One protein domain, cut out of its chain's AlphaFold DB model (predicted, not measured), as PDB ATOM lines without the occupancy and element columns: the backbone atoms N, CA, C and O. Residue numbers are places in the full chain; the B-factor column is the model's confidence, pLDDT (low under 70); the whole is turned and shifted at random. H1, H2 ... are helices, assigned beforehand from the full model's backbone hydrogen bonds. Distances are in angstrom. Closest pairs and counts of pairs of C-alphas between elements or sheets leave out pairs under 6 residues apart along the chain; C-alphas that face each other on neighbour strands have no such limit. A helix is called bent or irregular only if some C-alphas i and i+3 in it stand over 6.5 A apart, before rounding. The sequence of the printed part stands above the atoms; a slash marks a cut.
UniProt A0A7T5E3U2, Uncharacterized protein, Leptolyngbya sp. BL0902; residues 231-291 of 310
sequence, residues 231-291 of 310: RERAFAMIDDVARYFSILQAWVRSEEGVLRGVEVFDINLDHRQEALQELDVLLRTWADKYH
ATOM      1  N   ARG A 231       9.177  34.431 -16.197       61.19
ATOM      2  CA  ARG A 231       9.758  34.493 -17.540       61.19
ATOM      3  C   ARG A 231      11.097  35.236 -17.599       61.19
ATOM      4  O   ARG A 231      11.890  34.916 -18.476       61.19
ATOM      5  N   GLU A 232      11.390  36.145 -16.668       63.34
ATOM      6  CA  GLU A 232      12.739  36.718 -16.521       63.34
ATOM      7  C   GLU A 232      13.723  35.637 -16.053       63.34
ATOM      8  O   GLU A 232      14.784  35.438 -16.647       63.34
ATOM      9  N   ARG A 233      13.303  34.826 -15.072       68.19
ATOM     10  CA  ARG A 233      14.056  33.644 -14.624       68.19
ATOM     11  C   ARG A 233      14.254  32.618 -15.740       68.19
ATOM     12  O   ARG A 233      15.257  31.915 -15.730       68.19
ATOM     13  N   ALA A 234      13.347  32.542 -16.717       69.06
ATOM     14  CA  ALA A 234      13.490  31.639 -17.856       69.06
ATOM     15  C   ALA A 234      14.659  32.020 -18.785       69.06
ATOM     16  O   ALA A 234      15.273  31.125 -19.359       69.06
ATOM     17  N   PHE A 235      14.997  33.308 -18.921       68.50
ATOM     18  CA  PHE A 235      16.177  33.721 -19.690       68.50
ATOM     19  C   PHE A 235      17.472  33.368 -18.955       68.50
ATOM     20  O   PHE A 235      18.335  32.722 -19.543       68.50
ATOM     21  N   ALA A 236      17.555  33.680 -17.656       71.19
ATOM     22  CA  ALA A 236      18.682  33.258 -16.821       71.19
ATOM     23  C   ALA A 236      18.855  31.728 -16.833       71.19
ATOM     24  O   ALA A 236      19.964  31.229 -16.985       71.19
ATOM     25  N   MET A 237      17.747  30.980 -16.788       81.12
ATOM     26  CA  MET A 237      17.747  29.521 -16.907       81.12
ATOM     27  C   MET A 237      18.357  29.043 -18.232       81.12
ATOM     28  O   MET A 237      19.111  28.076 -18.221       81.12
ATOM     29  N   ILE A 238      18.049  29.673 -19.373       77.88
ATOM     30  CA  ILE A 238      18.623  29.274 -20.671       77.88
ATOM     31  C   ILE A 238      20.144  29.478 -20.671       77.88
ATOM     32  O   ILE A 238      20.874  28.570 -21.078       77.88
ATOM     33  N   ASP A 239      20.617  30.624 -20.179       76.50
ATOM     34  CA  ASP A 239      22.050  30.916 -20.066       76.50
ATOM     35  C   ASP A 239      22.748  29.945 -19.110       76.50
ATOM     36  O   ASP A 239      23.830  29.425 -19.409       76.50
ATOM     37  N   ASP A 240      22.112  29.657 -17.973       83.50
ATOM     38  CA  ASP A 240      22.635  28.723 -16.987       83.50
ATOM     39  C   ASP A 240      22.721  27.307 -17.545       83.50
ATOM     40  O   ASP A 240      23.755  26.662 -17.382       83.50
ATOM     41  N   VAL A 241      21.694  26.842 -18.263       86.69
ATOM     42  CA  VAL A 241      21.688  25.535 -18.930       86.69
ATOM     43  C   VAL A 241      22.783  25.467 -19.990       86.69
ATOM     44  O   VAL A 241      23.536  24.493 -20.011       86.69
ATOM     45  N   ALA A 242      22.932  26.486 -20.841       84.38
ATOM     46  CA  ALA A 242      23.982  26.513 -21.858       84.38
ATOM     47  C   ALA A 242      25.387  26.422 -21.235       84.38
ATOM     48  O   ALA A 242      26.223  25.629 -21.682       84.38
ATOM     49  N   ARG A 243      25.631  27.178 -20.157       86.69
ATOM     50  CA  ARG A 243      26.886  27.123 -19.400       86.69
ATOM     51  C   ARG A 243      27.088  25.761 -18.735       86.69
ATOM     52  O   ARG A 243      28.174  25.192 -18.838       86.69
ATOM     53  N   TYR A 244      26.041  25.198 -18.138       91.62
ATOM     54  CA  TYR A 244      26.103  23.906 -17.463       91.62
ATOM     55  C   TYR A 244      26.407  22.768 -18.446       91.62
ATOM     56  O   TYR A 244      27.262  21.927 -18.171       91.62
ATOM     57  N   PHE A 245      25.801  22.780 -19.640       90.19
ATOM     58  CA  PHE A 245      26.147  21.851 -20.721       90.19
ATOM     59  C   PHE A 245      27.621  21.954 -21.118       90.19
ATOM     60  O   PHE A 245      28.262  20.925 -21.321       90.19
ATOM     61  N   SER A 246      28.175  23.165 -21.201       88.75
ATOM     62  CA  SER A 246      29.596  23.366 -21.509       88.75
ATOM     63  C   SER A 246      30.511  22.774 -20.428       88.75
ATOM     64  O   SER A 246      31.440  22.037 -20.763       88.75
ATOM     65  N   ILE A 247      30.205  23.004 -19.145       92.69
ATOM     66  CA  ILE A 247      30.946  22.423 -18.011       92.69
ATOM     67  C   ILE A 247      30.867  20.891 -18.042       92.69
ATOM     68  O   ILE A 247      31.882  20.210 -17.896       92.69
ATOM     69  N   LEU A 248      29.682  20.322 -18.287       94.38
ATOM     70  CA  LEU A 248      29.516  18.870 -18.379       94.38
ATOM     71  C   LEU A 248      30.236  18.266 -19.590       94.38
ATOM     72  O   LEU A 248      30.779  17.171 -19.479       94.38
ATOM     73  N   GLN A 249      30.291  18.959 -20.730       91.50
ATOM     74  CA  GLN A 249      31.101  18.520 -21.870       91.50
ATOM     75  C   GLN A 249      32.597  18.525 -21.535       91.50
ATOM     76  O   GLN A 249      33.303  17.588 -21.904       91.50
ATOM     77  N   ALA A 250      33.083  19.540 -20.816       92.25
ATOM     78  CA  ALA A 250      34.460  19.582 -20.327       92.25
ATOM     79  C   ALA A 250      34.754  18.421 -19.359       92.25
ATOM     80  O   ALA A 250      35.776  17.746 -19.484       92.25
ATOM     81  N   TRP A 251      33.804  18.102 -18.475       96.06
ATOM     82  CA  TRP A 251      33.883  16.934 -17.598       96.06
ATOM     83  C   TRP A 251      33.926  15.612 -18.384       96.06
ATOM     84  O   TRP A 251      34.776  14.770 -18.110       96.06
ATOM     85  N   VAL A 252      33.076  15.437 -19.406       94.69
ATOM     86  CA  VAL A 252      33.094  14.250 -20.291       94.69
ATOM     87  C   VAL A 252      34.451  14.095 -20.985       94.69
ATOM     88  O   VAL A 252      34.945  12.979 -21.135       94.69
ATOM     89  N   ARG A 253      35.082  15.208 -21.370       94.75
ATOM     90  CA  ARG A 253      36.426  15.231 -21.967       94.75
ATOM     91  C   ARG A 253      37.560  15.064 -20.949       94.75
ATOM     92  O   ARG A 253      38.716  15.044 -21.356       94.75
ATOM     93  N   SER A 254      37.242  14.888 -19.662       94.06
ATOM     94  CA  SER A 254      38.212  14.758 -18.566       94.06
ATOM     95  C   SER A 254      39.185  15.941 -18.482       94.06
ATOM     96  O   SER A 254      40.374  15.757 -18.229       94.06
ATOM     97  N   GLU A 255      38.690  17.157 -18.727       94.75
ATOM     98  CA  GLU A 255      39.487  18.377 -18.587       94.75
ATOM     99  C   GLU A 255      39.884  18.615 -17.118       94.75
ATOM    100  O   GLU A 255      39.103  18.378 -16.192       94.75
ATOM    101  N   GLU A 256      41.116  19.080 -16.897       93.75
ATOM    102  CA  GLU A 256      41.628  19.387 -15.560       93.75
ATOM    103  C   GLU A 256      40.855  20.558 -14.927       93.75
ATOM    104  O   GLU A 256      40.445  21.496 -15.609       93.75
ATOM    105  N   GLY A 257      40.644  20.510 -13.609       91.19
ATOM    106  CA  GLY A 257      39.941  21.568 -12.875       91.19
ATOM    107  C   GLY A 257      38.412  21.534 -12.996       91.19
ATOM    108  O   GLY A 257      37.746  22.418 -12.459       91.19
ATOM    109  N   VAL A 258      37.841  20.515 -13.651       94.19
ATOM    110  CA  VAL A 258      36.387  20.335 -13.767       94.19
ATOM    111  C   VAL A 258      35.886  19.289 -12.773       94.19
ATOM    112  O   VAL A 258      36.377  18.163 -12.723       94.19
ATOM    113  N   LEU A 259      34.855  19.646 -12.005       94.50
ATOM    114  CA  LEU A 259      34.224  18.776 -11.015       94.50
ATOM    115  C   LEU A 259      32.743  18.568 -11.348       94.50
ATOM    116  O   LEU A 259      32.013  19.531 -11.573       94.50
ATOM    117  N   ARG A 260      32.287  17.309 -11.311       94.94
ATOM    118  CA  ARG A 260      30.862  16.944 -11.322       94.94
ATOM    119  C   ARG A 260      30.491  16.326  -9.978       94.94
ATOM    120  O   ARG A 260      31.055  15.299  -9.610       94.94
ATOM    121  N   GLY A 261      29.502  16.905  -9.302       92.62
ATOM    122  CA  GLY A 261      28.881  16.351  -8.095       92.62
ATOM    123  C   GLY A 261      27.366  16.247  -8.263       92.62
ATOM    124  O   GLY A 261      26.753  17.128  -8.861       92.62
ATOM    125  N   VAL A 262      26.772  15.159  -7.773       92.75
ATOM    126  CA  VAL A 262      25.317  14.972  -7.706       92.75
ATOM    127  C   VAL A 262      25.008  14.293  -6.382       92.75
ATOM    128  O   VAL A 262      25.458  13.173  -6.162       92.75
ATOM    129  N   GLU A 263      24.224  14.959  -5.542       93.06
ATOM    130  CA  GLU A 263      23.789  14.438  -4.247       93.06
ATOM    131  C   GLU A 263      22.282  14.188  -4.271       93.06
ATOM    132  O   GLU A 263      21.505  15.044  -4.700       93.06
ATOM    133  N   VAL A 264      21.871  13.003  -3.815       92.31
ATOM    134  CA  VAL A 264      20.462  12.602  -3.707       92.31
ATOM    135  C   VAL A 264      20.234  12.091  -2.294       92.31
ATOM    136  O   VAL A 264      20.802  11.075  -1.903       92.31
ATOM    137  N   PHE A 265      19.413  12.803  -1.528       91.69
ATOM    138  CA  PHE A 265      19.126  12.489  -0.131       91.69
ATOM    139  C   PHE A 265      17.706  12.920   0.248       91.69
ATOM    140  O   PHE A 265      17.126  13.810  -0.378       91.69
ATOM    141  N   ASP A 266      17.164  12.293   1.289       91.81
ATOM    142  CA  ASP A 266      15.866  12.647   1.855       91.81
ATOM    143  C   ASP A 266      16.029  13.763   2.894       91.81
ATOM    144  O   ASP A 266      16.954  13.746   3.709       91.81
ATOM    145  N   ILE A 267      15.119  14.738   2.883       92.00
ATOM    146  CA  ILE A 267      15.117  15.868   3.816       92.00
ATOM    147  C   ILE A 267      13.734  16.045   4.439       92.00
ATOM    148  O   ILE A 267      12.713  15.905   3.765       92.00
ATOM    149  N   ASN A 268      13.695  16.392   5.728       93.38
ATOM    150  CA  ASN A 268      12.457  16.834   6.360       93.38
ATOM    151  C   ASN A 268      11.996  18.159   5.720       93.38
ATOM    152  O   ASN A 268      12.742  19.140   5.728       93.38
ATOM    153  N   LEU A 269      10.767  18.198   5.191       90.19
ATOM    154  CA  LEU A 269      10.203  19.378   4.526       90.19
ATOM    155  C   LEU A 269      10.185  20.615   5.430       90.19
ATOM    156  O   LEU A 269      10.424  21.714   4.930       90.19
ATOM    157  N   ASP A 270      10.002  20.432   6.739       95.06
ATOM    158  CA  ASP A 270      10.017  21.527   7.714       95.06
ATOM    159  C   ASP A 270      11.401  22.189   7.821       95.06
ATOM    160  O   ASP A 270      11.505  23.379   8.107       95.06
ATOM    161  N   HIS A 271      12.474  21.438   7.550       93.81
ATOM    162  CA  HIS A 271      13.863  21.909   7.636       93.81
ATOM    163  C   HIS A 271      14.448  22.266   6.260       93.81
ATOM    164  O   HIS A 271      15.603  22.679   6.156       93.81
ATOM    165  N   ARG A 272      13.675  22.125   5.172       91.75
ATOM    166  CA  ARG A 272      14.167  22.351   3.804       91.75
ATOM    167  C   ARG A 272      14.726  23.758   3.614       91.75
ATOM    168  O   ARG A 272      15.767  23.922   2.987       91.75
ATOM    169  N   GLN A 273      14.032  24.768   4.133       93.50
ATOM    170  CA  GLN A 273      14.456  26.155   3.966       93.50
ATOM    171  C   GLN A 273      15.736  26.461   4.753       93.50
ATOM    172  O   GLN A 273      16.604  27.160   4.239       93.50
ATOM    173  N   GLU A 274      15.863  25.907   5.960       94.62
ATOM    174  CA  GLU A 274      17.061  26.032   6.797       94.62
ATOM    175  C   GLU A 274      18.275  25.397   6.108       94.62
ATOM    176  O   GLU A 274      19.298  26.055   5.939       94.62
ATOM    177  N   ALA A 275      18.130  24.176   5.587       94.44
ATOM    178  CA  ALA A 275      19.205  23.499   4.862       94.44
ATOM    179  C   ALA A 275      19.655  24.264   3.602       94.44
ATOM    180  O   ALA A 275      20.846  24.326   3.300       94.44
ATOM    181  N   LEU A 276      18.720  24.874   2.861       94.00
ATOM    182  CA  LEU A 276      19.056  25.705   1.697       94.00
ATOM    183  C   LEU A 276      19.800  26.989   2.093       94.00
ATOM    184  O   LEU A 276      20.691  27.423   1.364       94.00
ATOM    185  N   GLN A 277      19.453  27.590   3.233       94.12
ATOM    186  CA  GLN A 277      20.156  28.760   3.763       94.12
ATOM    187  C   GLN A 277      21.568  28.404   4.231       94.12
ATOM    188  O   GLN A 277      22.509  29.140   3.937       94.12
ATOM    189  N   GLU A 278      21.737  27.268   4.910       96.56
ATOM    190  CA  GLU A 278      23.058  26.780   5.311       96.56
ATOM    191  C   GLU A 278      23.948  26.528   4.087       96.56
ATOM    192  O   GLU A 278      25.089  26.995   4.045       96.56
ATOM    193  N   LEU A 279      23.413  25.875   3.048       95.12
ATOM    194  CA  LEU A 279      24.135  25.635   1.798       95.12
ATOM    195  C   LEU A 279      24.583  26.945   1.121       95.12
ATOM    196  O   LEU A 279      25.728  27.040   0.682       95.12
ATOM    197  N   ASP A 280      23.720  27.964   1.067       92.12
ATOM    198  CA  ASP A 280      24.068  29.288   0.523       92.12
ATOM    199  C   ASP A 280      25.239  29.929   1.292       92.12
ATOM    200  O   ASP A 280      26.205  30.395   0.682       92.12
ATOM    201  N   VAL A 281      25.218  29.885   2.628       93.94
ATOM    202  CA  VAL A 281      26.301  30.426   3.469       93.94
ATOM    203  C   VAL A 281      27.612  29.664   3.263       93.94
ATOM    204  O   VAL A 281      28.670  30.289   3.120       93.94
ATOM    205  N   LEU A 282      27.563  28.330   3.222       96.38
ATOM    206  CA  LEU A 282      28.742  27.488   3.002       96.38
ATOM    207  C   LEU A 282      29.414  27.807   1.665       96.38
ATOM    208  O   LEU A 282      30.638  27.938   1.599       96.38
ATOM    209  N   LEU A 283      28.620  27.982   0.611       93.31
ATOM    210  CA  LEU A 283      29.125  28.245  -0.731       93.31
ATOM    211  C   LEU A 283      29.705  29.645  -0.889       93.31
ATOM    212  O   LEU A 283      30.758  29.787  -1.507       93.31
ATOM    213  N   ARG A 284      29.081  30.664  -0.290       88.31
ATOM    214  CA  ARG A 284      29.654  32.019  -0.253       88.31
ATOM    215  C   ARG A 284      30.981  32.033   0.490       88.31
ATOM    216  O   ARG A 284      31.972  32.520  -0.038       88.31
ATOM    217  N   THR A 285      31.024  31.401   1.661       95.56
ATOM    218  CA  THR A 285      32.249  31.300   2.467       95.56
ATOM    219  C   THR A 285      33.363  30.576   1.706       95.56
ATOM    220  O   THR A 285      34.525  30.979   1.763       95.56
ATOM    221  N   TRP A 286      33.026  29.509   0.975       97.19
ATOM    222  CA  TRP A 286      33.969  28.808   0.108       97.19
ATOM    223  C   TRP A 286      34.462  29.699  -1.038       97.19
ATOM    224  O   TRP A 286      35.669  29.786  -1.252       97.19
ATOM    225  N   ALA A 287      33.560  30.394  -1.737       91.69
ATOM    226  CA  ALA A 287      33.917  31.280  -2.841       91.69
ATOM    227  C   ALA A 287      34.835  32.421  -2.374       91.69
ATOM    228  O   ALA A 287      35.884  32.634  -2.977       91.69
ATOM    229  N   ASP A 288      34.506  33.078  -1.259       91.88
ATOM    230  CA  ASP A 288      35.305  34.162  -0.678       91.88
ATOM    231  C   ASP A 288      36.698  33.682  -0.257       91.88
ATOM    232  O   ASP A 288      37.696  34.364  -0.485       91.88
ATOM    233  N   LYS A 289      36.788  32.478   0.321       97.50
ATOM    234  CA  LYS A 289      38.057  31.888   0.766       97.50
ATOM    235  C   LYS A 289      39.047  31.666  -0.381       97.50
ATOM    236  O   LYS A 289      40.252  31.773  -0.156       97.50
ATOM    237  N   TYR A 290      38.558  31.296  -1.563       95.81
ATOM    238  CA  TYR A 290      39.398  30.968  -2.722       95.81
ATOM    239  C   TYR A 290      39.427  32.072  -3.786       95.81
ATOM    240  O   TYR A 290      40.151  31.941  -4.774       95.81
ATOM    241  N   HIS A 291      38.677  33.158  -3.597       92.88
ATOM    242  CA  HIS A 291      38.692  34.291  -4.507       92.88
ATOM    243  C   HIS A 291      40.055  34.996  -4.493       92.88
ATOM    244  O   HIS A 291      40.617  35.303  -3.443       92.88
TER     245      HIS A 291
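Overview. This is residues 231 to 291 of the 310 residues of an uncharacterized protein of Leptolyngbya sp. BL0902 (UniProt A0A7T5E3U2). Two helices of equal residue count, H1 and H2, stand apart as two sides of an open, loose frame, and one long stretch without a named element, residues 253 to 268, folds back from the end of H1 to the beginning of H2. The helices do not pack on each other, and the middle of the frame is empty. The printed part has 61 residues, with two named helices in the order H1, H2 and no named strand, and its class is all helix. It is loose, with a radius of gyration of the C-alphas of 15.1 A and spans of 39 by 33 by 26 A.

Arrangement. H1, residues 231 to 252, comes first, and its residues 231 to 246 stand free. A long link of 16 residues, 253 to 268, follows; within it residues 261 to 266 stand free. H2, residues 269 to 290, is apart from H1, with no C-alpha of the one within 8 A of the other. Residues 268 to 274, of which 269 to 274 belong to H2, stand free, and so do residues 276 to 291, of which 276 to 290 belong to H2. Of the O i to N i+4 pairs, 17 of 18 in H1 and 16 of 18 in H2 are within hydrogen-bond range.

Along the chain. H1 begins at C-alpha 231, (9.758, 34.493, -17.540), and measures 31.0 A from first to last C-alpha, ending at C-alpha 252, (33.094, 14.250, -20.291). H2 measures 32.2 A and ends at C-alpha 290, (39.398, 30.968, -2.722). H2 is irregular: C-alphas 270 and 273 are 7.4 A apart.

Size, cuts and confidence. The C-alphas of Arg 253 and Asp 270, the two farthest apart, are 40.2 A from each other. The printed part has no cut. Its mean pLDDT is 89.5, and residues 231 to 235 are under 70.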